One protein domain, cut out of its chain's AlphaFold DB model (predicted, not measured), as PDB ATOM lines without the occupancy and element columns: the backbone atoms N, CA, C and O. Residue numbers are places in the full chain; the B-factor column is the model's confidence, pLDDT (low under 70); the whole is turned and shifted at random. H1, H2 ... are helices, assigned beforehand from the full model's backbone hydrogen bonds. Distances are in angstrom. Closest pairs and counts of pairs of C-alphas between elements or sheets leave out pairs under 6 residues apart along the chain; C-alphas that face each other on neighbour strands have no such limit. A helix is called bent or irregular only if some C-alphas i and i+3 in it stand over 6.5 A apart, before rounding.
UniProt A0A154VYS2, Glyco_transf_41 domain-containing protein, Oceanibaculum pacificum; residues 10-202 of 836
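What this domain is: This is residues 10 to 202 of the 836 residues of the protein "Glyco_transf_41 domain-containing protein" of Oceanibaculum pacificum (UniProt A0A154VYS2). A block of helices in two groups, with H8 between them near the middle: on one side the hairpin of the longest helix, H9, with H10, and H11 packed on H9; on the other side H2, H3, H4 and H5. Short H6 bridges H5 and H9, H7 packs on H9, and H1 and H11 lie at opposite ends of the length. The 193 printed residues, with eleven named helices, H1 to H11 in order, and no named strand, are all helix in class. The whole is compact, with a radius of gyration of the C-alphas of 16.8 A, and spans 47 by 40 by 31 A.

Where its parts are: H9, residues 141 to 163, is 33.1 A long, from C-alpha 141 at (178.522, 110.668, 218.295) to C-alpha 163 at (180.736, 103.134, 250.422). H10 is residues 168 to 181, 20.1 A; H11 is residues 194 to 202, ending with C-alpha 202 at (189.184, 101.894, 244.522). H8 is residues 121 to 132, 17.3 A; H7 is residues 113 to 118, H6 residues 106 to 110 and H5 residues 93 to 100. H2, residues 28 to 46, is 27.2 A; H3 is residues 50 to 58, H4 residues 60 to 69. H1 is residues 10 to 16, from C-alpha 10 at (164.701, 71.092, 222.625). H3 and H8 are irregular: C-alphas 51 and 54 are 7.4 A apart, C-alphas 122 and 125 7.0 A.

How they stand to each other: The hub, H9, touches four helices. H9 and H10 form a helical hairpin at a shallow tilt of 27 degrees; the closest C-alphas, of Val 162 and Ala 171, are 4.6 A apart. H9 touches H11 at Ile 152 and Thr 196, closest C-alphas 6.2 A apart, H7 at Leu 154 and Val 113, 6.0 A, and H6 at Arg 147 and Ala 107, 5.4 A. H8 touches H10 at Gly 129 and His 181, 5.4 A, and H3 at Pro 122 and Ala 54, 5.7 A. H2 touches H5 at Ala 42 and Ala 99, 4.4 A, opposite ways at a shallow tilt of 9 degrees, and H4 at Arg 38 and Ile 68, 6.6 A. H1 and H4 are near each other. Every O i to N i+4 pair is within hydrogen-bond range in H1, H2, H4, H5, H6, H9, H10 and H11; 3 of 5 are in H3, 6 of 8 in H8, and 0 of 2 in H7, with 3 of 3 O i to N i+3 pairs.

The domain as a whole: The C-alphas farthest apart, of Ser 10 and Leu 194, are 49.0 A apart. The printed part has no cut; the links H1 to H2, H4 to H5 and H10 to H11 are long. Fifty residues have pLDDT under 70, among them 10 to 31, 75 to 82 and 186 to 192.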
ATOM      1  N   SER A  10     164.194  70.808 223.970       55.31
ATOM      2  CA  SER A  10     164.701  71.092 222.625       55.31
ATOM      3  C   SER A  10     165.467  72.420 222.518       55.31
ATOM      4  O   SER A  10     166.514  72.453 221.879       55.31
ATOM      5  N   ALA A  11     165.012  73.500 223.163       53.59
ATOM      6  CA  ALA A  11     165.727  74.777 223.173       53.59
ATOM      7  C   ALA A  11     167.037  74.678 223.974       53.59
ATOM      8  O   ALA A  11     168.076  75.151 223.516       53.59
ATOM      9  N   LEU A  12     167.017  74.002 225.128       52.34
ATOM     10  CA  LEU A  12     168.214  73.756 225.944       52.34
ATOM     11  C   LEU A  12     169.225  72.840 225.224       52.34
ATOM     12  O   LEU A  12     170.429  73.094 225.280       52.34
ATOM     13  N   ALA A  13     168.750  71.840 224.476       57.31
ATOM     14  CA  ALA A  13     169.572  70.956 223.648       57.31
ATOM     15  C   ALA A  13     170.177  71.679 222.429       57.31
ATOM     16  O   ALA A  13     171.366  71.528 222.151       57.31
ATOM     17  N   GLN A  14     169.403  72.533 221.746       59.41
ATOM     18  CA  GLN A  14     169.905  73.397 220.666       59.41
ATOM     19  C   GLN A  14     171.013  74.343 221.159       59.41
ATOM     20  O   GLN A  14     171.936  74.655 220.414       59.41
ATOM     21  N   LEU A  15     170.967  74.745 222.431       52.41
ATOM     22  CA  LEU A  15     171.986  75.559 223.097       52.41
ATOM     23  C   LEU A  15     173.238  74.802 223.531       52.41
ATOM     24  O   LEU A  15     174.330  75.366 223.482       52.41
ATOM     25  N   ALA A  16     173.105  73.549 223.963       48.88
ATOM     26  CA  ALA A  16     174.260  72.679 224.172       48.88
ATOM     27  C   ALA A  16     174.994  72.428 222.842       48.88
ATOM     28  O   ALA A  16     176.219  72.379 222.823       48.88
ATOM     29  N   ALA A  17     174.244  72.374 221.734       51.78
ATOM     30  CA  ALA A  17     174.765  72.260 220.373       51.78
ATOM     31  C   ALA A  17     175.261  73.589 219.764       51.78
ATOM     32  O   ALA A  17     175.967  73.573 218.750       51.78
ATOM     33  N   LEU A  18     174.963  74.746 220.380       54.91
ATOM     34  CA  LEU A  18     175.686  75.999 220.132       54.91
ATOM     35  C   LEU A  18     177.071  75.886 220.781       54.91
ATOM     36  O   LEU A  18     177.401  76.583 221.744       54.91
ATOM     37  N   ASP A  19     177.886  74.989 220.233       46.41
ATOM     38  CA  ASP A  19     179.327  74.929 220.426       46.41
ATOM     39  C   ASP A  19     179.919  76.155 219.721       46.41
ATOM     40  O   ASP A  19     180.403  76.111 218.588       46.41
ATOM     41  N   ILE A  20     179.637  77.327 220.288       46.91
ATOM     42  CA  ILE A  20     180.217  78.593 219.873       46.91
ATOM     43  C   ILE A  20     181.510  78.660 220.675       46.91
ATOM     44  O   ILE A  20     181.437  78.811 221.902       46.91
ATOM     45  N   PRO A  21     182.675  78.495 220.027       38.88
ATOM     46  CA  PRO A  21     183.931  78.621 220.732       38.88
ATOM     47  C   PRO A  21     183.959  79.991 221.411       38.88
ATOM     48  O   PRO A  21     183.395  80.956 220.887       38.88
ATOM     49  N   PRO A  22     184.623  80.120 222.569       35.38
ATOM     50  CA  PRO A  22     184.767  81.411 223.213       35.38
ATOM     51  C   PRO A  22     185.332  82.468 222.240       35.38
ATOM     52  O   PRO A  22     185.073  83.649 222.388       35.38
ATOM     53  N   LEU A  23     186.055  82.088 221.196       32.62
ATOM     54  CA  LEU A  23     186.690  83.037 220.299       32.62
ATOM     55  C   LEU A  23     186.254  82.757 218.853       32.62
ATOM     56  O   LEU A  23     186.534  81.676 218.345       32.62
ATOM     57  N   GLY A  24     185.569  83.703 218.195       39.50
ATOM     58  CA  GLY A  24     185.229  83.605 216.766       39.50
ATOM     59  C   GLY A  24     183.938  84.321 216.348       39.50
ATOM     60  O   GLY A  24     183.127  84.703 217.189       39.50
ATOM     61  N   ALA A  25     183.761  84.492 215.034       49.16
ATOM     62  CA  ALA A  25     182.508  84.952 214.436       49.16
ATOM     63  C   ALA A  25     181.411  83.889 214.602       49.16
ATOM     64  O   ALA A  25     181.691  82.696 214.448       49.16
ATOM     65  N   ILE A  26     180.167  84.286 214.881       55.09
ATOM     66  CA  ILE A  26     179.063  83.324 214.968       55.09
ATOM     67  C   ILE A  26     178.634  82.937 213.538       55.09
ATOM     68  O   ILE A  26     178.245  83.811 212.764       55.09
ATOM     69  N   PRO A  27     178.661  81.644 213.152       61.88
ATOM     70  CA  PRO A  27     178.179  81.212 211.841       61.88
ATOM     71  C   PRO A  27     176.735  81.680 211.587       61.88
ATOM     72  O   PRO A  27     175.928  81.599 212.515       61.88
ATOM     73  N   PRO A  28     176.347  82.066 210.355       64.62
ATOM     74  CA  PRO A  28     175.012  82.608 210.067       64.62
ATOM     75  C   PRO A  28     173.848  81.740 210.574       64.62
ATOM     76  O   PRO A  28     172.879  82.251 211.128       64.62
ATOM     77  N   ALA A  29     173.969  80.411 210.470       65.44
ATOM     78  CA  ALA A  29     172.973  79.481 211.005       65.44
ATOM     79  C   ALA A  29     172.888  79.519 212.544       65.44
ATOM     80  O   ALA A  29     171.797  79.470 213.107       65.44
ATOM     81  N   LYS A  30     174.027  79.651 213.237       66.44
ATOM     82  CA  LYS A  30     174.077  79.798 214.701       66.44
ATOM     83  C   LYS A  30     173.578  81.178 215.143       66.44
ATOM     84  O   LYS A  30     172.942  81.270 216.189       66.44
ATOM     85  N   LEU A  31     173.805  82.222 214.339       69.06
ATOM     86  CA  LEU A  31     173.273  83.566 214.573       69.06
ATOM     87  C   LEU A  31     171.742  83.558 214.516       69.06
ATOM     88  O   LEU A  31     171.108  84.006 215.466       69.06
ATOM     89  N   ALA A  32     171.148  82.953 213.483       72.94
ATOM     90  CA  ALA A  32     169.695  82.807 213.377       72.94
ATOM     91  C   ALA A  32     169.093  82.067 214.587       72.94
ATOM     92  O   ALA A  32     168.077  82.485 215.146       72.94
ATOM     93  N   VAL A  33     169.751  81.001 215.056       73.94
ATOM     94  CA  VAL A  33     169.342  80.288 216.279       73.94
ATOM     95  C   VAL A  33     169.444  81.193 217.512       73.94
ATOM     96  O   VAL A  33     168.503  81.250 218.305       73.94
ATOM     97  N   ALA A  34     170.539  81.944 217.670       72.56
ATOM     98  CA  ALA A  34     170.711  82.883 218.778       72.56
ATOM     99  C   ALA A  34     169.640  83.991 218.776       72.56
ATOM    100  O   ALA A  34     169.115  84.329 219.836       72.56
ATOM    101  N   GLN A  35     169.255  84.503 217.603       77.12
ATOM    102  CA  GLN A  35     168.186  85.494 217.439       77.12
ATOM    103  C   GLN A  35     166.817  84.951 217.875       77.12
ATOM    104  O   GLN A  35     166.100  85.604 218.640       77.12
ATOM    105  N   VAL A  36     166.474  83.730 217.452       78.88
ATOM    106  CA  VAL A  36     165.225  83.059 217.848       78.88
ATOM    107  C   VAL A  36     165.189  82.810 219.355       78.88
ATOM    108  O   VAL A  36     164.186  83.105 220.008       78.88
ATOM    109  N   LEU A  37     166.282  82.297 219.926       76.94
ATOM    110  CA  LEU A  37     166.391  82.051 221.365       76.94
ATOM    111  C   LEU A  37     166.283  83.343 222.166       76.94
ATOM    112  O   LEU A  37     165.559  83.386 223.157       76.94
ATOM    113  N   ARG A  38     166.950  84.406 221.714       84.06
ATOM    114  CA  ARG A  38     166.864  85.730 222.322       84.06
ATOM    115  C   ARG A  38     165.428  86.254 222.356       84.06
ATOM    116  O   ARG A  38     165.004  86.740 223.399       84.06
ATOM    117  N   ARG A  39     164.674  86.103 221.261       84.31
ATOM    118  CA  ARG A  39     163.255  86.494 221.198       84.31
ATOM    119  C   ARG A  39     162.403  85.713 222.184       84.31
ATOM    120  O   ARG A  39     161.740  86.312 223.019       84.31
ATOM    121  N   ARG A  40     162.522  84.385 222.175       84.12
ATOM    122  CA  ARG A  40     161.803  83.521 223.123       84.12
ATOM    123  C   ARG A  40     162.142  83.838 224.577       84.12
ATOM    124  O   ARG A  40     161.264  83.784 225.428       84.12
ATOM    125  N   LEU A  41     163.402  84.160 224.865       86.56
ATOM    126  CA  LEU A  41     163.839  84.570 226.197       86.56
ATOM    127  C   LEU A  41     163.240  85.903 226.617       86.56
ATOM    128  O   LEU A  41     162.839  86.027 227.766       86.56
ATOM    129  N   ALA A  42     163.186  86.879 225.715       88.50
ATOM    130  CA  ALA A  42     162.574  88.168 225.992       88.50
ATOM    131  C   ALA A  42     161.069  88.026 226.264       88.50
ATOM    132  O   ALA A  42     160.594  88.524 227.282       88.50
ATOM    133  N   ASP A  43     160.357  87.267 225.428       87.94
ATOM    134  CA  ASP A  43     158.924  86.993 225.596       87.94
ATOM    135  C   ASP A  43     158.654  86.248 226.914       87.94
ATOM    136  O   ASP A  43     157.777  86.621 227.694       87.94
ATOM    137  N   ALA A  44     159.460  85.222 227.210       88.50
ATOM    138  CA  ALA A  44     159.371  84.487 228.466       88.50
ATOM    139  C   ALA A  44     159.714  85.368 229.674       88.50
ATOM    140  O   ALA A  44     159.048  85.253 230.696       88.50
ATOM    141  N   MET A  45     160.713  86.252 229.566       90.06
ATOM    142  CA  MET A  45     161.100  87.173 230.635       90.06
ATOM    143  C   MET A  45     159.944  88.106 230.993       90.06
ATOM    144  O   MET A  45     159.602  88.215 232.166       90.06
ATOM    145  N   VAL A  46     159.305  88.718 229.993       91.62
ATOM    146  CA  VAL A  46     158.143  89.605 230.174       91.62
ATOM    147  C   VAL A  46     156.964  88.880 230.837       91.62
ATOM    148  O   VAL A  46     156.241  89.482 231.631       91.62
ATOM    149  N   ALA A  47     156.797  87.582 230.571       90.12
ATOM    150  CA  ALA A  47     155.737  86.762 231.152       90.12
ATOM    151  C   ALA A  47     156.007  86.290 232.597       90.12
ATOM    152  O   ALA A  47     155.101  85.738 233.225       90.12
ATOM    153  N   ILE A  48     157.218  86.467 233.146       89.00
ATOM    154  CA  ILE A  48     157.534  86.041 234.519       89.00
ATOM    155  C   ILE A  48     156.829  86.964 235.525       89.00
ATOM    156  O   ILE A  48     157.094  88.169 235.543       89.00
ATOM    157  N   PRO A  49     155.994  86.422 236.437       90.12
ATOM    158  CA  PRO A  49     155.421  87.213 237.516       90.12
ATOM    159  C   PRO A  49     156.524  87.854 238.374       90.12
ATOM    160  O   PRO A  49     157.471  87.153 238.747       90.12
ATOM    161  N   PRO A  50     156.415  89.144 238.754       87.69
ATOM    162  CA  PRO A  50     157.500  89.882 239.414       87.69
ATOM    163  C   PRO A  50     158.090  89.188 240.648       87.69
ATOM    164  O   PRO A  50     159.305  89.157 240.831       87.69
ATOM    165  N   PHE A  51     157.244  88.547 241.459       86.00
ATOM    166  CA  PHE A  51     157.660  87.827 242.667       86.00
ATOM    167  C   PHE A  51     158.476  86.548 242.388       86.00
ATOM    168  O   PHE A  51     159.153  86.053 243.287       86.00
ATOM    169  N   MET A  52     158.449  86.009 241.162       89.19
ATOM    170  CA  MET A  52     159.241  84.838 240.756       89.19
ATOM    171  C   MET A  52     160.543  85.194 240.031       89.19
ATOM    172  O   MET A  52     161.374  84.307 239.824       89.19
ATOM    173  N   LEU A  53     160.757  86.462 239.668       87.19
ATOM    174  CA  LEU A  53     161.866  86.876 238.803       87.19
ATOM    175  C   LEU A  53     163.244  86.481 239.356       87.19
ATOM    176  O   LEU A  53     164.071  85.928 238.631       87.19
ATOM    177  N   ALA A  54     163.473  86.684 240.653       83.81
ATOM    178  CA  ALA A  54     164.727  86.310 241.309       83.81
ATOM    179  C   ALA A  54     165.008  84.795 241.239       83.81
ATOM    180  O   ALA A  54     166.134  84.366 240.972       83.81
ATOM    181  N   SER A  55     163.969  83.979 241.439       85.44
ATOM    182  CA  SER A  55     164.060  82.517 241.359       85.44
ATOM    183  C   SER A  55     164.328  82.059 239.921       85.44
ATOM    184  O   SER A  55     165.229  81.257 239.674       85.44
ATOM    185  N   ALA A  56     163.633  82.654 238.946       86.12
ATOM    186  CA  ALA A  56     163.848  82.384 237.527       86.12
ATOM    187  C   ALA A  56     165.291  82.686 237.084       86.12
ATOM    188  O   ALA A  56     165.916  81.861 236.415       86.12
ATOM    189  N   LEU A  57     165.863  83.815 237.505       82.88
ATOM    190  CA  LEU A  57     167.245  84.189 237.176       82.88
ATOM    191  C   LEU A  57     168.309  83.321 237.876       82.88
ATOM    192  O   LEU A  57     169.441  83.196 237.388       82.88
ATOM    193  N   SER A  58     167.934  82.673 238.979       81.81
ATOM    194  CA  SER A  58     168.773  81.698 239.688       81.81
ATOM    195  C   SER A  58     168.701  80.287 239.078       81.81
ATOM    196  O   SER A  58     169.552  79.445 239.354       81.81
ATOM    197  N   SER A  59     167.713  80.033 238.216       82.25
ATOM    198  CA  SER A  59     167.489  78.756 237.530       82.25
ATOM    199  C   SER A  59     168.253  78.626 236.199       82.25
ATOM    200  O   SER A  59     169.042  79.487 235.795       82.25
ATOM    201  N   ASP A  60     167.984  77.535 235.486       76.75
ATOM    202  CA  ASP A  60     168.426  77.254 234.116       76.75
ATOM    203  C   ASP A  60     168.031  78.368 233.140       76.75
ATOM    204  O   ASP A  60     168.836  78.741 232.286       76.75
ATOM    205  N   PHE A  61     166.850  78.970 233.324       83.38
ATOM    206  CA  PHE A  61     166.407  80.132 232.552       83.38
ATOM    207  C   PHE A  61     167.401  81.294 232.671       83.38
ATOM    208  O   PHE A  61     167.838  81.860 231.672       83.38
ATOM    209  N   GLY A  62     167.824  81.623 233.893       80.25
ATOM    210  CA  GLY A  62     168.792  82.688 234.117       80.25
ATOM    211  C   GLY A  62     170.194  82.357 233.615       80.25
ATOM    212  O   GLY A  62     170.880  83.243 233.102       80.25
ATOM    213  N   ARG A  63     170.632  81.090 233.713       76.62
ATOM    214  CA  ARG A  63     171.895  80.650 233.085       76.62
ATOM    215  C   ARG A  63     171.855  80.863 231.578       76.62
ATOM    216  O   ARG A  63     172.827  81.349 231.002       76.62
ATOM    217  N   LEU A  64     170.724  80.541 230.962       75.88
ATOM    218  CA  LEU A  64     170.507  80.751 229.544       75.88
ATOM    219  C   LEU A  64     170.491  82.242 229.174       75.88
ATOM    220  O   LEU A  64     171.198  82.641 228.250       75.88
ATOM    221  N   TYR A  65     169.747  83.062 229.915       80.94
ATOM    222  CA  TYR A  65     169.729  84.514 229.731       80.94
ATOM    223  C   TYR A  65     171.152  85.087 229.705       80.94
ATOM    224  O   TYR A  65     171.535  85.743 228.739       80.94
ATOM    225  N   ARG A  66     171.975  84.735 230.704       77.00
ATOM    226  CA  ARG A  66     173.379  85.174 230.790       77.00
ATOM    227  C   ARG A  66     174.230  84.689 229.617       77.00
ATOM    228  O   ARG A  66     175.114  85.408 229.171       77.00
ATOM    229  N   ARG A  67     173.982  83.478 229.103       74.44
ATOM    230  CA  ARG A  67     174.724  82.941 227.953       74.44
ATOM    231  C   ARG A  67     174.409  83.702 226.667       74.44
ATOM    232  O   ARG A  67     175.335  83.967 225.914       74.44
ATOM    233  N   ILE A  68     173.146  84.061 226.433       75.81
ATOM    234  CA  ILE A  68     172.749  84.888 225.280       75.81
ATOM    235  C   ILE A  68     173.251  86.323 225.434       75.81
ATOM    236  O   ILE A  68     173.778  86.888 224.481       75.81
ATOM    237  N   GLU A  69     173.146  86.896 226.631       75.00
ATOM    238  CA  GLU A  69     173.704  88.214 226.933       75.00
ATOM    239  C   GLU A  69     175.216  88.278 226.663       75.00
ATOM    240  O   GLU A  69     175.691  89.226 226.040       75.00
ATOM    241  N   ALA A  70     175.962  87.238 227.048       69.44
ATOM    242  CA  ALA A  70     177.403  87.138 226.820       69.44
ATOM    243  C   ALA A  70     177.808  87.047 225.334       69.44
ATOM    244  O   ALA A  70     178.994  87.175 225.029       69.44
ATOM    245  N   LEU A  71     176.859  86.827 224.413       67.50
ATOM    246  CA  LEU A  71     177.114  86.910 222.971       67.50
ATOM    247  C   LEU A  71     177.180  88.363 222.468       67.50
ATOM    248  O   LEU A  71     177.566  88.579 221.325       67.50
ATOM    249  N   GLU A  72     176.783  89.344 223.287       67.31
ATOM    250  CA  GLU A  72     176.804  90.781 222.968       67.31
ATOM    251  C   GLU A  72     176.096  91.150 221.642       67.31
ATOM    252  O   GLU A  72     176.414  92.152 221.007       67.31
ATOM    253  N   LEU A  73     175.075  90.383 221.234       67.38
ATOM    254  CA  LEU A  73     174.341  90.554 219.964       67.38
ATOM    255  C   LEU A  73     173.395  91.774 219.925       67.38
ATOM    256  O   LEU A  73     172.396  91.771 219.204       67.38
ATOM    257  N   ARG A  74     173.640  92.812 220.725       71.38
ATOM    258  CA  ARG A  74     172.733  93.960 220.885       71.38
ATOM    259  C   ARG A  74     172.607  94.762 219.579       71.38
ATOM    260  O   ARG A  74     173.558  94.859 218.812       71.38
ATOM    261  N   ALA A  75     171.429  95.348 219.360       60.62
ATOM    262  CA  ALA A  75     171.129  96.280 218.269       60.62
ATOM    263  C   ALA A  75     171.295  95.735 216.833       60.62
ATOM    264  O   ALA A  75     171.725  96.464 215.941       60.62
ATOM    265  N   LEU A  76     170.909  94.477 216.577       64.06
ATOM    266  CA  LEU A  76     170.786  93.988 215.197       64.06
ATOM    267  C   LEU A  76     169.626  94.720 214.479       64.06
ATOM    268  O   LEU A  76     168.524  94.791 215.036       64.06
ATOM    269  N   PRO A  77     169.831  95.258 213.261       52.59
ATOM    270  CA  PRO A  77     168.795  95.960 212.505       52.59
ATOM    271  C   PRO A  77     167.548  95.102 212.285       52.59
ATOM    272  O   PRO A  77     167.642  93.917 211.972       52.59
ATOM    273  N   GLY A  78     166.365  95.700 212.453       57.34
ATOM    274  CA  GLY A  78     165.078  95.009 212.297       57.34
ATOM    275  C   GLY A  78     164.691  94.077 213.454       57.34
ATOM    276  O   GLY A  78     163.580  93.552 213.464       57.34
ATOM    277  N   GLU A  79     165.553  93.905 214.461       65.94
ATOM    278  CA  GLU A  79     165.277  93.112 215.661       65.94
ATOM    279  C   GLU A  79     165.108  94.011 216.892       65.94
ATOM    280  O   GLU A  79     165.937  94.040 217.798       65.94
ATOM    281  N   GLY A  80     164.017  94.778 216.927       63.72
ATOM    282  CA  GLY A  80     163.528  95.407 218.153       63.72
ATOM    283  C   GLY A  80     162.464  94.522 218.814       63.72
ATOM    284  O   GLY A  80     161.688  93.889 218.098       63.72
ATOM    285  N   PRO A  81     162.394  94.446 220.153       61.56
ATOM    286  CA  PRO A  81     161.276  93.793 220.813       61.56
ATOM    287  C   PRO A  81     159.978  94.555 220.520       61.56
ATOM    288  O   PRO A  81     159.981  95.780 220.432       61.56
ATOM    289  N   ALA A  82     158.868  93.829 220.401       65.75
ATOM    290  CA  ALA A  82     157.539  94.388 220.132       65.75
ATOM    291  C   ALA A  82     156.855  94.986 221.382       65.75
ATOM    292  O   ALA A  82     155.637  95.139 221.399       65.75
ATOM    293  N   PHE A  83     157.615  95.270 222.445       78.06
ATOM    294  CA  PHE A  83     157.099  95.703 223.742       78.06
ATOM    295  C   PHE A  83     157.870  96.912 224.285       78.06
ATOM    296  O   PHE A  83     159.078  97.054 224.072       78.06
ATOM    297  N   GLU A  84     157.159  97.771 225.013       83.81
ATOM    298  CA  GLU A  84     157.707  98.956 225.675       83.81
ATOM    299  C   GLU A  84     158.097  98.648 227.127       83.81
ATOM    300  O   GLU A  84     157.589  97.707 227.739       83.81
ATOM    301  N   ILE A  85     159.031  99.428 227.683       86.75
ATOM    302  CA  ILE A  85     159.335  99.361 229.116       86.75
ATOM    303  C   ILE A  85     158.226 100.144 229.845       86.75
ATOM    304  O   ILE A  85     158.050 101.323 229.535       86.75
ATOM    305  N   PRO A  86     157.474  99.526 230.776       89.44
ATOM    306  CA  PRO A  86     156.427 100.212 231.529       89.44
ATOM    307  C   PRO A  86     157.030 101.213 232.525       89.44
ATOM    308  O   PRO A  86     158.245 101.258 232.713       89.44
ATOM    309  N   ASP A  87     156.184 102.001 233.192       87.50
ATOM    310  CA  ASP A  87     156.638 102.959 234.204       87.50
ATOM    311  C   ASP A  87     157.487 102.265 235.296       87.50
ATOM    312  O   ASP A  87     157.117 101.161 235.725       87.50
ATOM    313  N   PRO A  88     158.605 102.865 235.760       85.88
ATOM    314  CA  PRO A  88     159.454 102.293 236.806       85.88
ATOM    315  C   PRO A  88     158.746 101.925 238.116       85.88
ATOM    316  O   PRO A  88     159.268 101.092 238.860       85.88
ATOM    317  N   ASP A  89     157.582 102.511 238.408       84.50
ATOM    318  CA  ASP A  89     156.768 102.192 239.586       84.50
ATOM    319  C   ASP A  89     155.900 100.930 239.399       84.50
ATOM    320  O   ASP A  89     155.304 100.415 240.349       84.50
ATOM    321  N   THR A  90     155.852 100.373 238.187       89.25
ATOM    322  CA  THR A  90     155.067  99.173 237.873       89.25
ATOM    323  C   THR A  90     155.836  97.902 238.266       89.25
ATOM    324  O   THR A  90     156.988  97.739 237.861       89.25
ATOM    325  N   PRO A  91     155.222  96.909 238.947       86.31
ATOM    326  CA  PRO A  91     155.908  95.662 239.319       86.31
ATOM    327  C   PRO A  91     156.531  94.892 238.140       86.31
ATOM    328  O   PRO A  91     157.501  94.156 238.311       86.31
ATOM    329  N   THR A  92     155.984  95.058 236.934       90.44
ATOM    330  CA  THR A  92     156.455  94.428 235.695       90.44
ATOM    331  C   THR A  92     157.654  95.137 235.054       90.44
ATOM    332  O   THR A  92     158.205  94.604 234.091       90.44
ATOM    333  N   PHE A  93     158.115  96.272 235.593       90.69
ATOM    334  CA  PHE A  93     159.260  97.032 235.083       90.69
ATOM    335  C   PHE A  93     160.532  96.189 234.933       90.69
ATOM    336  O   PHE A  93     161.092  96.104 233.843       90.69
ATOM    337  N   TRP A  94     160.969  95.510 235.998       88.06
ATOM    338  CA  TRP A  94     162.225  94.746 235.997       88.06
ATOM    339  C   TRP A  94     162.263  93.606 234.966       88.06
ATOM    340  O   TRP A  94     163.255  93.519 234.239       88.06
ATOM    341  N   PRO A  95     161.216  92.763 234.834       90.44
ATOM    342  CA  PRO A  95     161.146  91.791 233.744       90.44
ATOM    343  C   PRO A  95     161.277  92.425 232.349       90.44
ATOM    344  O   PRO A  95     162.057  91.945 231.526       90.44
ATOM    345  N   HIS A  96     160.576  93.535 232.087       91.50
ATOM    346  CA  HIS A  96     160.610  94.209 230.782       91.50
ATOM    347  C   HIS A  96     161.967  94.861 230.504       91.50
ATOM    348  O   HIS A  96     162.478  94.763 229.387       91.50
ATOM    349  N   LEU A  97     162.591  95.469 231.516       88.38
ATOM    350  CA  LEU A  97     163.931  96.033 231.407       88.38
ATOM    351  C   LEU A  97     164.957  94.948 231.057       88.38
ATOM    352  O   LEU A  97     165.706  95.099 230.092       88.38
ATOM    353  N   LEU A  98     164.971  93.830 231.792       87.62
ATOM    354  CA  LEU A  98     165.884  92.715 231.520       87.62
ATOM    355  C   LEU A  98     165.647  92.116 230.127       87.62
ATOM    356  O   LEU A  98     166.606  91.779 229.432       87.62
ATOM    357  N   ALA A  99     164.394  92.032 229.680       88.81
ATOM    358  CA  ALA A  99     164.070  91.612 228.322       88.81
ATOM    359  C   ALA A  99     164.594  92.613 227.272       88.81
ATOM    360  O   ALA A  99     165.167  92.209 226.257       88.81
ATOM    361  N   ARG A 100     164.469  93.924 227.525       87.31
ATOM    362  CA  ARG A 100     164.947  94.985 226.624       87.31
ATOM    363  C   ARG A 100     166.472  95.009 226.495       87.31
ATOM    364  O   ARG A 100     166.969  95.240 225.392       87.31
ATOM    365  N   LEU A 101     167.209  94.714 227.569       83.44
ATOM    366  CA  LEU A 101     168.684  94.668 227.595       83.44
ATOM    367  C   LEU A 101     169.300  93.574 226.699       83.44
ATOM    368  O   LEU A 101     170.486  93.634 226.369       83.44
ATOM    369  N   LEU A 102     168.498  92.609 226.237       81.94
ATOM    370  CA  LEU A 102     168.914  91.658 225.199       81.94
ATOM    371  C   LEU A 102     169.043  92.317 223.813       81.94
ATOM    372  O   LEU A 102     169.760  91.811 222.946       81.94
ATOM    373  N   TYR A 103     168.361  93.442 223.597       80.62
ATOM    374  CA  TYR A 103     168.261  94.125 222.306       80.62
ATOM    375  C   TYR A 103     168.905  95.505 222.283       80.62
ATOM    376  O   TYR A 103     169.374  95.928 221.231       80.62
ATOM    377  N   ALA A 104     168.908  96.215 223.407       79.19
ATOM    378  CA  ALA A 104     169.369  97.593 223.495       79.19
ATOM    379  C   ALA A 104     170.438  97.758 224.574       79.19
ATOM    380  O   ALA A 104     170.574  96.928 225.476       79.19
ATOM    381  N   TYR A 105     171.212  98.837 224.462       77.56
ATOM    382  CA  TYR A 105     172.218  99.142 225.461       77.56
ATOM    383  C   TYR A 105     171.575  99.751 226.717       77.56
ATOM    384  O   TYR A 105     170.596 100.486 226.617       77.56
ATOM    385  N   PRO A 106     172.171  99.511 227.894       78.44
ATOM    386  CA  PRO A 106     171.794 100.072 229.193       78.44
ATOM    387  C   PRO A 106     171.326 101.531 229.183       78.44
ATOM    388  O   PRO A 106     170.232 101.838 229.661       78.44
ATOM    389  N   ALA A 107     172.127 102.415 228.582       79.25
ATOM    390  CA  ALA A 107     171.837 103.846 228.527       79.25
ATOM    391  C   ALA A 107     170.574 104.179 227.717       79.25
ATOM    392  O   ALA A 107     169.920 105.177 228.002       79.25
ATOM    393  N   ASP A 108     170.217 103.342 226.739       79.00
ATOM    394  CA  ASP A 108     169.020 103.519 225.912       79.00
ATOM    395  C   ASP A 108     167.754 102.972 226.600       79.00
ATOM    396  O   ASP A 108     166.645 103.246 226.149       79.00
ATOM    397  N   CYS A 109     167.908 102.187 227.675       80.31
ATOM    398  CA  CYS A 109     166.801 101.559 228.400       80.31
ATOM    399  C   CYS A 109     166.414 102.311 229.678       80.31
ATOM    400  O   CYS A 109     165.231 102.430 229.975       80.31
ATOM    401  N   LEU A 110     167.398 102.754 230.469       77.94
ATOM    402  CA  LEU A 110     167.156 103.297 231.812       77.94
ATOM    403  C   LEU A 110     167.068 104.822 231.849       77.94
ATOM    404  O   LEU A 110     166.417 105.359 232.738       77.94
ATOM    405  N   GLY A 111     167.738 105.531 230.934       69.38
ATOM    406  CA  GLY A 111     167.813 106.999 230.915       69.38
ATOM    407  C   GLY A 111     168.555 107.640 232.105       69.38
ATOM    408  O   GLY A 111     169.187 108.676 231.924       69.38
ATOM    409  N   ASN A 112     168.524 107.031 233.298       80.56
ATOM    410  CA  ASN A 112     169.167 107.485 234.532       80.56
ATOM    411  C   ASN A 112     169.540 106.286 235.435       80.56
ATOM    412  O   ASN A 112     168.727 105.387 235.662       80.56
ATOM    413  N   VAL A 113     170.756 106.291 235.989       86.06
ATOM    414  CA  VAL A 113     171.259 105.255 236.910       86.06
ATOM    415  C   VAL A 113     170.541 105.230 238.265       86.06
ATOM    416  O   VAL A 113     170.489 104.177 238.890       86.06
ATOM    417  N   GLY A 114     169.920 106.330 238.703       84.00
ATOM    418  CA  GLY A 114     169.206 106.423 239.983       84.00
ATOM    419  C   GLY A 114     168.020 105.459 240.118       84.00
ATOM    420  O   GLY A 114     167.641 105.094 241.228       84.00
ATOM    421  N   LEU A 115     167.472 104.954 239.005       83.62
ATOM    422  CA  LEU A 115     166.451 103.898 239.032       83.62
ATOM    423  C   LEU A 115     166.966 102.586 239.648       83.62
ATOM    424  O   LEU A 115     166.170 101.780 240.132       83.62
ATOM    425  N   LEU A 116     168.285 102.374 239.682       83.31
ATOM    426  CA  LEU A 116     168.900 101.216 240.332       83.31
ATOM    427  C   LEU A 116     168.709 101.196 241.849       83.31
ATOM    428  O   LEU A 116     168.736 100.115 242.432       83.31
ATOM    429  N   ASP A 117     168.432 102.339 242.480       82.75
ATOM    430  CA  ASP A 117     168.105 102.400 243.911       82.75
ATOM    431  C   ASP A 117     166.812 101.641 244.241       82.75
ATOM    432  O   ASP A 117     166.592 101.223 245.376       82.75
ATOM    433  N   ARG A 118     165.965 101.425 243.229       81.75
ATOM    434  CA  ARG A 118     164.715 100.666 243.321       81.75
ATOM    435  C   ARG A 118     164.894  99.195 242.933       81.75
ATOM    436  O   ARG A 118     163.913  98.454 242.910       81.75
ATOM    437  N   CYS A 119     166.112  98.766 242.580       79.88
ATOM    438  CA  CYS A 119     166.385  97.401 242.142       79.88
ATOM    439  C   CYS A 119     166.284  96.425 243.320       79.88
ATOM    440  O   CYS A 119     167.029  96.566 244.293       79.88
ATOM    441  N   PRO A 120     165.409  95.405 243.250       75.19
ATOM    442  CA  PRO A 120     165.343  94.377 244.276       75.19
ATOM    443  C   PRO A 120     166.723  93.727 244.482       75.19
ATOM    444  O   PRO A 120     167.342  93.319 243.494       75.19
ATOM    445  N   PRO A 121     167.205  93.546 245.727       71.44
ATOM    446  CA  PRO A 121     168.547  93.020 245.988       71.44
ATOM    447  C   PRO A 121     168.896  91.707 245.262       71.44
ATOM    448  O   PRO A 121     170.006  91.601 244.736       71.44
ATOM    449  N   PRO A 122     167.978  90.724 245.128       71.00
ATOM    450  CA  PRO A 122     168.255  89.499 244.373       71.00
ATOM    451  C   PRO A 122     168.495  89.719 242.870       71.00
ATOM    452  O   PRO A 122     169.056  88.853 242.204       71.00
ATOM    453  N   LEU A 123     168.055  90.856 242.325       75.12
ATOM    454  CA  LEU A 123     168.204  91.215 240.916       75.12
ATOM    455  C   LEU A 123     169.450  92.058 240.651       75.12
ATOM    456  O   LEU A 123     169.866  92.122 239.497       75.12
ATOM    457  N   LEU A 124     170.077  92.645 241.679       72.75
ATOM    458  CA  LEU A 124     171.236  93.535 241.526       72.75
ATOM    459  C   LEU A 124     172.358  92.903 240.700       72.75
ATOM    460  O   LEU A 124     172.895  93.552 239.812       72.75
ATOM    461  N   HIS A 125     172.678  91.627 240.929       71.25
ATOM    462  CA  HIS A 125     173.707  90.936 240.147       71.25
ATOM    463  C   HIS A 125     173.361  90.873 238.654       71.25
ATOM    464  O   HIS A 125     174.238  91.035 237.807       71.25
ATOM    465  N   HIS A 126     172.098  90.617 238.321       70.81
ATOM    466  CA  HIS A 126     171.659  90.480 236.935       70.81
ATOM    467  C   HIS A 126     171.503  91.838 236.263       70.81
ATOM    468  O   HIS A 126     172.008  92.028 235.165       70.81
ATOM    469  N   ALA A 127     170.869  92.790 236.948       71.38
ATOM    470  CA  ALA A 127     170.681  94.137 236.448       71.38
ATOM    471  C   ALA A 127     172.032  94.846 236.291       71.38
ATOM    472  O   ALA A 127     172.413  95.162 235.175       71.38
ATOM    473  N   VAL A 128     172.810  95.023 237.362       74.69
ATOM    474  CA  VAL A 128     174.063  95.801 237.322       74.69
ATOM    475  C   VAL A 128     175.108  95.154 236.406       74.69
ATOM    476  O   VAL A 128     175.771  95.862 235.651       74.69
ATOM    477  N   GLY A 129     175.225  93.821 236.404       74.19
ATOM    478  CA  GLY A 129     176.132  93.114 235.494       74.19
ATOM    479  C   GLY A 129     175.800  93.357 234.017       74.19
ATOM    480  O   GLY A 129     176.695  93.649 233.223       74.19
ATOM    481  N   ALA A 130     174.510  93.336 233.666       70.81
ATOM    482  CA  ALA A 130     174.026  93.646 232.321       70.81
ATOM    483  C   ALA A 130     174.327  95.091 231.894       70.81
ATOM    484  O   ALA A 130     174.557  95.356 230.706       70.81
ATOM    485  N   LEU A 131     174.347  96.019 232.861       77.50
ATOM    486  CA  LEU A 131     174.605  97.437 232.617       77.50
ATOM    487  C   LEU A 131     176.063  97.761 232.278       77.50
ATOM    488  O   LEU A 131     176.319  98.745 231.588       77.50
ATOM    489  N   PHE A 132     176.999  96.919 232.711       78.12
ATOM    490  CA  PHE A 132     178.415  97.022 232.355       78.12
ATOM    491  C   PHE A 132     178.790  96.263 231.072       78.12
ATOM    492  O   PHE A 132     179.913  96.399 230.587       78.12
ATOM    493  N   ALA A 133     177.881  95.448 230.534       66.31
ATOM    494  CA  ALA A 133     178.157  94.612 229.372       66.31
ATOM    495  C   ALA A 133     178.066  95.389 228.049       66.31
ATOM    496  O   ALA A 133     177.248  96.303 227.906       66.31
ATOM    497  N   GLY A 134     178.820  94.926 227.047       62.62
ATOM    498  CA  GLY A 134     178.701  95.356 225.657       62.62
ATOM    499  C   GLY A 134     179.717  96.411 225.230       62.62
ATOM    500  O   GLY A 134     179.787  97.490 225.812       62.62
ATOM    501  N   LEU A 135     180.425  96.156 224.130       65.75
ATOM    502  CA  LEU A 135     181.006  97.247 223.352       65.75
ATOM    503  C   LEU A 135     179.894  97.984 222.577       65.75
ATOM    504  O   LEU A 135     179.189  97.344 221.790       65.75
ATOM    505  N   PRO A 136     179.710  99.305 222.738       67.94
ATOM    506  CA  PRO A 136     178.718 100.024 221.959       67.94
ATOM    507  C   PRO A 136     179.197 100.290 220.526       67.94
ATOM    508  O   PRO A 136     180.153 101.036 220.315       67.94
ATOM    509  N   LEU A 137     178.498  99.717 219.538       76.12
ATOM    510  CA  LEU A 137     178.531 100.199 218.153       76.12
ATOM    511  C   LEU A 137     177.577 101.391 218.058       76.12
ATOM    512  O   LEU A 137     176.362 101.241 217.923       76.12
ATOM    513  N   ASP A 138     178.118 102.593 218.235       80.69
ATOM    514  CA  ASP A 138     177.289 103.788 218.313       80.69
ATOM    515  C   ASP A 138     176.669 104.158 216.966       80.69
ATOM    516  O   ASP A 138     177.323 104.098 215.930       80.69
ATOM    517  N   LYS A 139     175.399 104.576 216.969       78.00
ATOM    518  CA  LYS A 139     174.747 105.081 215.753       78.00
ATOM    519  C   LYS A 139     175.412 106.376 215.279       78.00
ATOM    520  O   LYS A 139     175.725 106.522 214.098       78.00
ATOM    521  N   ASP A 140     175.625 107.279 216.231       84.31
ATOM    522  CA  ASP A 140     176.160 108.622 216.063       84.31
ATOM    523  C   ASP A 140     176.957 109.044 217.312       84.31
ATOM    524  O   ASP A 140     176.947 108.365 218.348       84.31
ATOM    525  N   ALA A 141     177.684 110.160 217.209       84.69
ATOM    526  CA  ALA A 141     178.522 110.668 218.295       84.69
ATOM    527  C   ALA A 141     177.716 110.995 219.567       84.69
ATOM    528  O   ALA A 141     178.199 110.756 220.675       84.69
ATOM    529  N   ALA A 142     176.473 111.471 219.428       86.25
ATOM    530  CA  ALA A 142     175.619 111.812 220.563       86.25
ATOM    531  C   ALA A 142     175.193 110.564 221.352       86.25
ATOM    532  O   ALA A 142     175.168 110.588 222.581       86.25
ATOM    533  N   ALA A 143     174.890 109.455 220.672       82.94
ATOM    534  CA  ALA A 143     174.621 108.166 221.303       82.94
ATOM    535  C   ALA A 143     175.848 107.635 222.055       82.94
ATOM    536  O   ALA A 143     175.713 107.143 223.177       82.94
ATOM    537  N   GLY A 144     177.039 107.800 221.470       82.81
ATOM    538  CA  GLY A 144     178.301 107.471 222.128       82.81
ATOM    539  C   GLY A 144     178.529 108.267 223.411       82.81
ATOM    540  O   GLY A 144     178.849 107.675 224.441       82.81
ATOM    541  N   GLU A 145     178.295 109.582 223.389       85.06
ATOM    542  CA  GLU A 145     178.459 110.420 224.585       85.06
ATOM    543  C   GLU A 145     177.411 110.113 225.659       85.06
ATOM    544  O   GLU A 145     177.764 109.988 226.831       85.06
ATOM    545  N   ARG A 146     176.141 109.889 225.284       85.25
ATOM    546  CA  ARG A 146     175.109 109.448 226.242       85.25
ATOM    547  C   ARG A 146     175.511 108.152 226.944       85.25
ATOM    548  O   ARG A 146     175.386 108.051 228.162       85.25
ATOM    549  N   ARG A 147     176.036 107.174 226.199       83.56
ATOM    550  CA  ARG A 147     176.520 105.906 226.766       83.56
ATOM    551  C   ARG A 147     177.763 106.075 227.626       83.56
ATOM    552  O   ARG A 147     177.857 105.428 228.665       83.56
ATOM    553  N   ARG A 148     178.699 106.939 227.227       85.19
ATOM    554  CA  ARG A 148     179.871 107.273 228.047       85.19
ATOM    555  C   ARG A 148     179.450 107.903 229.371       85.19
ATOM    556  O   ARG A 148     179.911 107.447 230.411       85.19
ATOM    557  N   ARG A 149     178.546 108.887 229.340       87.44
ATOM    558  CA  ARG A 149     178.016 109.542 230.543       87.44
ATOM    559  C   ARG A 149     177.306 108.548 231.454       87.44
ATOM    560  O   ARG A 149     177.660 108.455 232.618       87.44
ATOM    561  N   PHE A 150     176.404 107.735 230.903       88.50
ATOM    562  CA  PHE A 150     175.726 106.689 231.670       88.50
ATOM    563  C   PHE A 150     176.718 105.713 232.320       88.50
ATOM    564  O   PHE A 150     176.532 105.323 233.467       88.50
ATOM    565  N   PHE A 151     177.785 105.328 231.611       88.25
ATOM    566  CA  PHE A 151     178.833 104.472 232.167       88.25
ATOM    567  C   PHE A 151     179.580 105.151 233.325       88.25
ATOM    568  O   PHE A 151     179.784 104.520 234.358       88.25
ATOM    569  N   ILE A 152     179.952 106.426 233.179       89.44
ATOM    570  CA  ILE A 152     180.571 107.232 234.247       89.44
ATOM    571  C   ILE A 152     179.657 107.279 235.477       89.44
ATOM    572  O   ILE A 152     180.082 106.927 236.579       89.44
ATOM    573  N   ASP A 153     178.385 107.617 235.273       91.19
ATOM    574  CA  ASP A 153     177.392 107.711 236.342       91.19
ATOM    575  C   ASP A 153     177.168 106.346 237.012       91.19
ATOM    576  O   ASP A 153     177.014 106.264 238.227       91.19
ATOM    577  N   LEU A 154     177.217 105.249 236.247       90.75
ATOM    578  CA  LEU A 154     177.094 103.890 236.774       90.75
ATOM    579  C   LEU A 154     178.299 103.510 237.644       90.75
ATOM    580  O   LEU A 154     178.122 102.922 238.710       90.75
ATOM    581  N   VAL A 155     179.523 103.851 237.225       91.81
ATOM    582  CA  VAL A 155     180.730 103.633 238.040       91.81
ATOM    583  C   VAL A 155     180.652 104.442 239.335       91.81
ATOM    584  O   VAL A 155     180.947 103.904 240.405       91.81
ATOM    585  N   ALA A 156     180.226 105.707 239.256       92.88
ATOM    586  CA  ALA A 156     180.029 106.562 240.423       92.88
ATOM    587  C   ALA A 156     178.976 105.982 241.376       92.88
ATOM    588  O   ALA A 156     179.261 105.816 242.562       92.88
ATOM    589  N   TRP A 157     177.826 105.564 240.844       92.31
ATOM    590  CA  TRP A 157     176.753 104.933 241.607       92.31
ATOM    591  C   TRP A 157     177.229 103.663 242.322       92.31
ATOM    592  O   TRP A 157     176.997 103.505 243.519       92.31
ATOM    593  N   VAL A 158     177.966 102.773 241.642       90.38
ATOM    594  CA  VAL A 158     178.518 101.566 242.285       90.38
ATOM    595  C   VAL A 158     179.504 101.938 243.394       90.38
ATOM    596  O   VAL A 158     179.452 101.344 244.471       90.38
ATOM    597  N   ALA A 159     180.383 102.916 243.167       90.56
ATOM    598  CA  ALA A 159     181.336 103.381 244.177       90.56
ATOM    599  C   ALA A 159     180.632 103.934 245.425       90.56
ATOM    600  O   ALA A 159     180.987 103.567 246.547       90.56
ATOM    601  N   GLU A 160     179.599 104.753 245.239       90.56
ATOM    602  CA  GLU A 160     178.799 105.319 246.327       90.56
ATOM    603  C   GLU A 160     178.032 104.239 247.089       90.56
ATOM    604  O   GLU A 160     178.051 104.221 248.319       90.56
ATOM    605  N   ARG A 161     177.429 103.278 246.384       86.88
ATOM    606  CA  ARG A 161     176.699 102.169 247.012       86.88
ATOM    607  C   ARG A 161     177.607 101.215 247.766       86.88
ATOM    608  O   ARG A 161     177.208 100.714 248.809       86.88
ATOM    609  N   VAL A 162     178.827 100.993 247.287       85.69
ATOM    610  CA  VAL A 162     179.844 100.244 248.034       85.69
ATOM    611  C   VAL A 162     180.240 100.991 249.310       85.69
ATOM    612  O   VAL A 162     180.372 100.353 250.349       85.69
ATOM    613  N   ALA A 163     180.393 102.318 249.256       82.81
ATOM    614  CA  ALA A 163     180.736 103.134 250.422       82.81
ATOM    615  C   ALA A 163     179.593 103.239 251.450       82.81
ATOM    616  O   ALA A 163     179.847 103.329 252.647       82.81
ATOM    617  N   GLN A 164     178.341 103.217 250.988       83.00
ATOM    618  CA  GLN A 164     177.131 103.324 251.813       83.00
ATOM    619  C   GLN A 164     176.492 101.964 252.140       83.00
ATOM    620  O   GLN A 164     175.388 101.922 252.684       83.00
ATOM    621  N   ALA A 165     177.128 100.852 251.762       72.94
ATOM    622  CA  ALA A 165     176.534  99.528 251.890       72.94
ATOM    623  C   ALA A 165     176.182  99.225 253.359       72.94
ATOM    624  O   ALA A 165     177.036  99.386 254.234       72.94
ATOM    625  N   PRO A 166     174.961  98.739 253.649       64.19
ATOM    626  CA  PRO A 166     174.526  98.496 255.024       64.19
ATOM    627  C   PRO A 166     175.295  97.340 255.675       64.19
ATOM    628  O   PRO A 166     175.398  97.278 256.898       64.19
ATOM    629  N   THR A 167     175.844  96.425 254.866       65.81
ATOM    630  CA  THR A 167     176.677  95.313 255.325       65.81
ATOM    631  C   THR A 167     177.921  95.137 254.452       65.81
ATOM    632  O   THR A 167     177.927  95.426 253.252       65.81
ATOM    633  N   VAL A 168     178.974  94.548 255.029       64.06
ATOM    634  CA  VAL A 168     180.187  94.140 254.290       64.06
ATOM    635  C   VAL A 168     179.866  93.162 253.160       64.06
ATOM    636  O   VAL A 168     180.524  93.164 252.118       64.06
ATOM    637  N   ARG A 169     178.862  92.300 253.355       68.50
ATOM    638  CA  ARG A 169     178.443  91.320 252.349       68.50
ATOM    639  C   ARG A 169     177.926  92.013 251.090       68.50
ATOM    640  O   ARG A 169     178.298  91.597 249.994       68.50
ATOM    641  N   ASP A 170     177.145  93.077 251.249       70.00
ATOM    642  CA  ASP A 170     176.571  93.828 250.130       70.00
ATOM    643  C   ASP A 170     177.650  94.613 249.374       70.00
ATOM    644  O   ASP A 170     177.720  94.546 248.144       70.00
ATOM    645  N   ALA A 171     178.579  95.249 250.097       76.38
ATOM    646  CA  ALA A 171     179.750  95.891 249.498       76.38
ATOM    647  C   ALA A 171     180.599  94.900 248.681       76.38
ATOM    648  O   ALA A 171     181.001  95.192 247.552       76.38
ATOM    649  N   ARG A 172     180.856  93.700 249.226       79.75
ATOM    650  CA  ARG A 172     181.612  92.639 248.533       79.75
ATOM    651  C   ARG A 172     180.887  92.137 247.289       79.75
ATOM    652  O   ARG A 172     181.538  91.893 246.275       79.75
ATOM    653  N   LEU A 173     179.565  91.988 247.354       79.75
ATOM    654  CA  LEU A 173     178.760  91.571 246.210       79.75
ATOM    655  C   LEU A 173     178.852  92.594 245.069       79.75
ATOM    656  O   LEU A 173     179.147  92.204 243.943       79.75
ATOM    657  N   LEU A 174     178.684  93.887 245.355       82.00
ATOM    658  CA  LEU A 174     178.785  94.952 244.348       82.00
ATOM    659  C   LEU A 174     180.186  95.049 243.735       82.00
ATOM    660  O   LEU A 174     180.316  95.113 242.514       82.00
ATOM    661  N   ARG A 175     181.241  94.979 244.559       86.00
ATOM    662  CA  ARG A 175     182.630  94.930 244.072       86.00
ATOM    663  C   ARG A 175     182.876  93.723 243.171       86.00
ATOM    664  O   ARG A 175     183.555  93.856 242.159       86.00
ATOM    665  N   ARG A 176     182.317  92.557 243.511       83.00
ATOM    666  CA  ARG A 176     182.413  91.352 242.678       83.00
ATOM    667  C   ARG A 176     181.690  91.528 241.345       83.00
ATOM    668  O   ARG A 176     182.297  91.276 240.314       83.00
ATOM    669  N   ILE A 177     180.446  92.012 241.356       81.50
ATOM    670  CA  ILE A 177     179.683  92.284 240.127       81.50
ATOM    671  C   ILE A 177     180.461  93.256 239.232       81.50
ATOM    672  O   ILE A 177     180.638  93.007 238.043       81.50
ATOM    673  N   PHE A 178     180.989  94.334 239.812       87.06
ATOM    674  CA  PHE A 178     181.833  95.281 239.093       87.06
ATOM    675  C   PHE A 178     183.064  94.599 238.479       87.06
ATOM    676  O   PHE A 178     183.349  94.785 237.300       87.06
ATOM    677  N   ARG A 179     183.771  93.767 239.249       84.31
ATOM    678  CA  ARG A 179     184.967  93.038 238.802       84.31
ATOM    679  C   ARG A 179     184.691  92.102 237.626       84.31
ATOM    680  O   ARG A 179     185.485  92.043 236.687       84.31
ATOM    681  N   ASP A 180     183.570  91.391 237.693       79.00
ATOM    682  CA  ASP A 180     183.192  90.359 236.730       79.00
ATOM    683  C   ASP A 180     182.700  90.973 235.403       79.00
ATOM    684  O   ASP A 180     182.907  90.390 234.333       79.00
ATOM    685  N   HIS A 181     182.093  92.167 235.450       79.19
ATOM    686  CA  HIS A 181     181.389  92.745 234.303       79.19
ATOM    687  C   HIS A 181     182.000  94.037 233.736       79.19
ATOM    688  O   HIS A 181     181.887  94.264 232.532       79.19
ATOM    689  N   ALA A 182     182.657  94.877 234.541       83.69
ATOM    690  CA  ALA A 182     183.097  96.197 234.096       83.69
ATOM    691  C   ALA A 182     184.271  96.135 233.103       83.69
ATOM    692  O   ALA A 182     185.306  95.505 233.351       83.69
ATOM    693  N   ASN A 183     184.111  96.844 231.981       81.25
ATOM    694  CA  ASN A 183     185.089  96.944 230.905       81.25
ATOM    695  C   ASN A 183     185.221  98.399 230.439       81.25
ATOM    696  O   ASN A 183     184.267  98.981 229.932       81.25
ATOM    697  N   PHE A 184     186.409  98.982 230.584       83.50
ATOM    698  CA  PHE A 184     186.614 100.409 230.321       83.50
ATOM    699  C   PHE A 184     187.167 100.681 228.915       83.50
ATOM    700  O   PHE A 184     187.243 101.834 228.500       83.50
ATOM    701  N   LEU A 185     187.517  99.651 228.133       76.88
ATOM    702  CA  LEU A 185     188.208  99.838 226.850       76.88
ATOM    703  C   LEU A 185     187.406 100.690 225.847       76.88
ATOM    704  O   LEU A 185     187.990 101.444 225.078       76.88
ATOM    705  N   ALA A 186     186.076 100.582 225.870       66.12
ATOM    706  CA  ALA A 186     185.181 101.243 224.919       66.12
ATOM    707  C   ALA A 186     184.850 102.703 225.260       66.12
ATOM    708  O   ALA A 186     184.468 103.481 224.382       66.12
ATOM    709  N   HIS A 187     184.939 103.046 226.547       69.31
ATOM    710  CA  HIS A 187     184.375 104.276 227.105       69.31
ATOM    711  C   HIS A 187     185.405 105.406 227.221       69.31
ATOM    712  O   HIS A 187     185.033 106.564 227.385       69.31
ATOM    713  N   PHE A 188     186.695 105.100 227.061       64.44
ATOM    714  CA  PHE A 188     187.788 106.060 227.214       64.44
ATOM    715  C   PHE A 188     188.490 106.269 225.873       64.44
ATOM    716  O   PHE A 188     189.567 105.732 225.621       64.44
ATOM    717  N   ARG A 189     187.866 107.071 225.001       63.41
ATOM    718  CA  ARG A 189     188.271 107.279 223.596       63.41
ATOM    719  C   ARG A 189     189.319 108.381 223.392       63.41
ATOM    720  O   ARG A 189     190.197 108.193 222.562       63.41
ATOM    721  N   ASP A 190     189.324 109.434 224.219       56.88
ATOM    722  CA  ASP A 190     190.440 110.403 224.307       56.88
ATOM    723  C   ASP A 190     190.626 110.940 225.736       56.88
ATOM    724  O   ASP A 190     191.643 110.657 226.367       56.88
ATOM    725  N   GLU A 191     189.601 111.555 226.319       62.31
ATOM    726  CA  GLU A 191     189.681 112.160 227.653       62.31
ATOM    727  C   GLU A 191     189.752 111.109 228.768       62.31
ATOM    728  O   GLU A 191     188.867 110.259 228.916       62.31
ATOM    729  N   ALA A 192     190.830 111.151 229.551       63.34
ATOM    730  CA  ALA A 192     190.911 110.394 230.786       63.34
ATOM    731  C   ALA A 192     190.028 111.091 231.827       63.34
ATOM    732  O   ALA A 192     190.425 112.097 232.409       63.34
ATOM    733  N   ASP A 193     188.831 110.560 232.070       83.50
ATOM    734  CA  ASP A 193     188.094 110.886 233.289       83.50
ATOM    735  C   ASP A 193     188.814 110.218 234.470       83.50
ATOM    736  O   ASP A 193     188.543 109.073 234.843       83.50
ATOM    737  N   LEU A 194     189.816 110.929 234.997       87.56
ATOM    738  CA  LEU A 194     190.665 110.448 236.079       87.56
ATOM    739  C   LEU A 194     189.870 110.162 237.354       87.56
ATOM    740  O   LEU A 194     190.280 109.287 238.113       87.56
ATOM    741  N   ASP A 195     188.752 110.851 237.598       89.75
ATOM    742  CA  ASP A 195     187.906 110.559 238.757       89.75
ATOM    743  C   ASP A 195     187.258 109.182 238.602       89.75
ATOM    744  O   ASP A 195     187.404 108.316 239.466       89.75
ATOM    745  N   THR A 196     186.657 108.918 237.440       91.12
ATOM    746  CA  THR A 196     186.076 107.607 237.131       91.12
ATOM    747  C   THR A 196     187.125 106.490 237.163       91.12
ATOM    748  O   THR A 196     186.865 105.405 237.694       91.12
ATOM    749  N   LEU A 197     188.339 106.740 236.661       90.00
ATOM    750  CA  LEU A 197     189.441 105.773 236.718       90.00
ATOM    751  C   LEU A 197     189.925 105.518 238.153       90.00
ATOM    752  O   LEU A 197     190.183 104.369 238.511       90.00
ATOM    753  N   ARG A 198     189.986 106.545 239.008       89.75
ATOM    754  CA  ARG A 198     190.313 106.388 240.438       89.75
ATOM    755  C   ARG A 198     189.225 105.624 241.189       89.75
ATOM    756  O   ARG A 198     189.547 104.740 241.981       89.75
ATOM    757  N   ARG A 199     187.945 105.894 240.909       90.50
ATOM    758  CA  ARG A 199     186.811 105.135 241.471       90.50
ATOM    759  C   ARG A 199     186.875 103.670 241.073       90.50
ATOM    760  O   ARG A 199     186.746 102.798 241.930       90.50
ATOM    761  N   ARG A 200     187.160 103.389 239.797       90.44
ATOM    762  CA  ARG A 200     187.451 102.036 239.313       90.44
ATOM    763  C   ARG A 200     188.586 101.403 240.114       90.44
ATOM    764  O   ARG A 200     188.421 100.288 240.596       90.44
ATOM    765  N   GLY A 201     189.711 102.100 240.270       88.62
ATOM    766  CA  GLY A 201     190.839 101.618 241.062       88.62
ATOM    767  C   GLY A 201     190.439 101.266 242.491       88.62
ATOM    768  O   GLY A 201     190.747 100.171 242.945       88.62
ATOM    769  N   ALA A 202     189.682 102.130 243.167       86.19
ATOM    770  CA  ALA A 202     189.184 101.894 244.522       86.19
ATOM    771  C   ALA A 202     188.206 100.707 244.617       86.19
ATOM    772  O   ALA A 202     188.235  99.966 245.601       86.19
TER     773      ALA A 202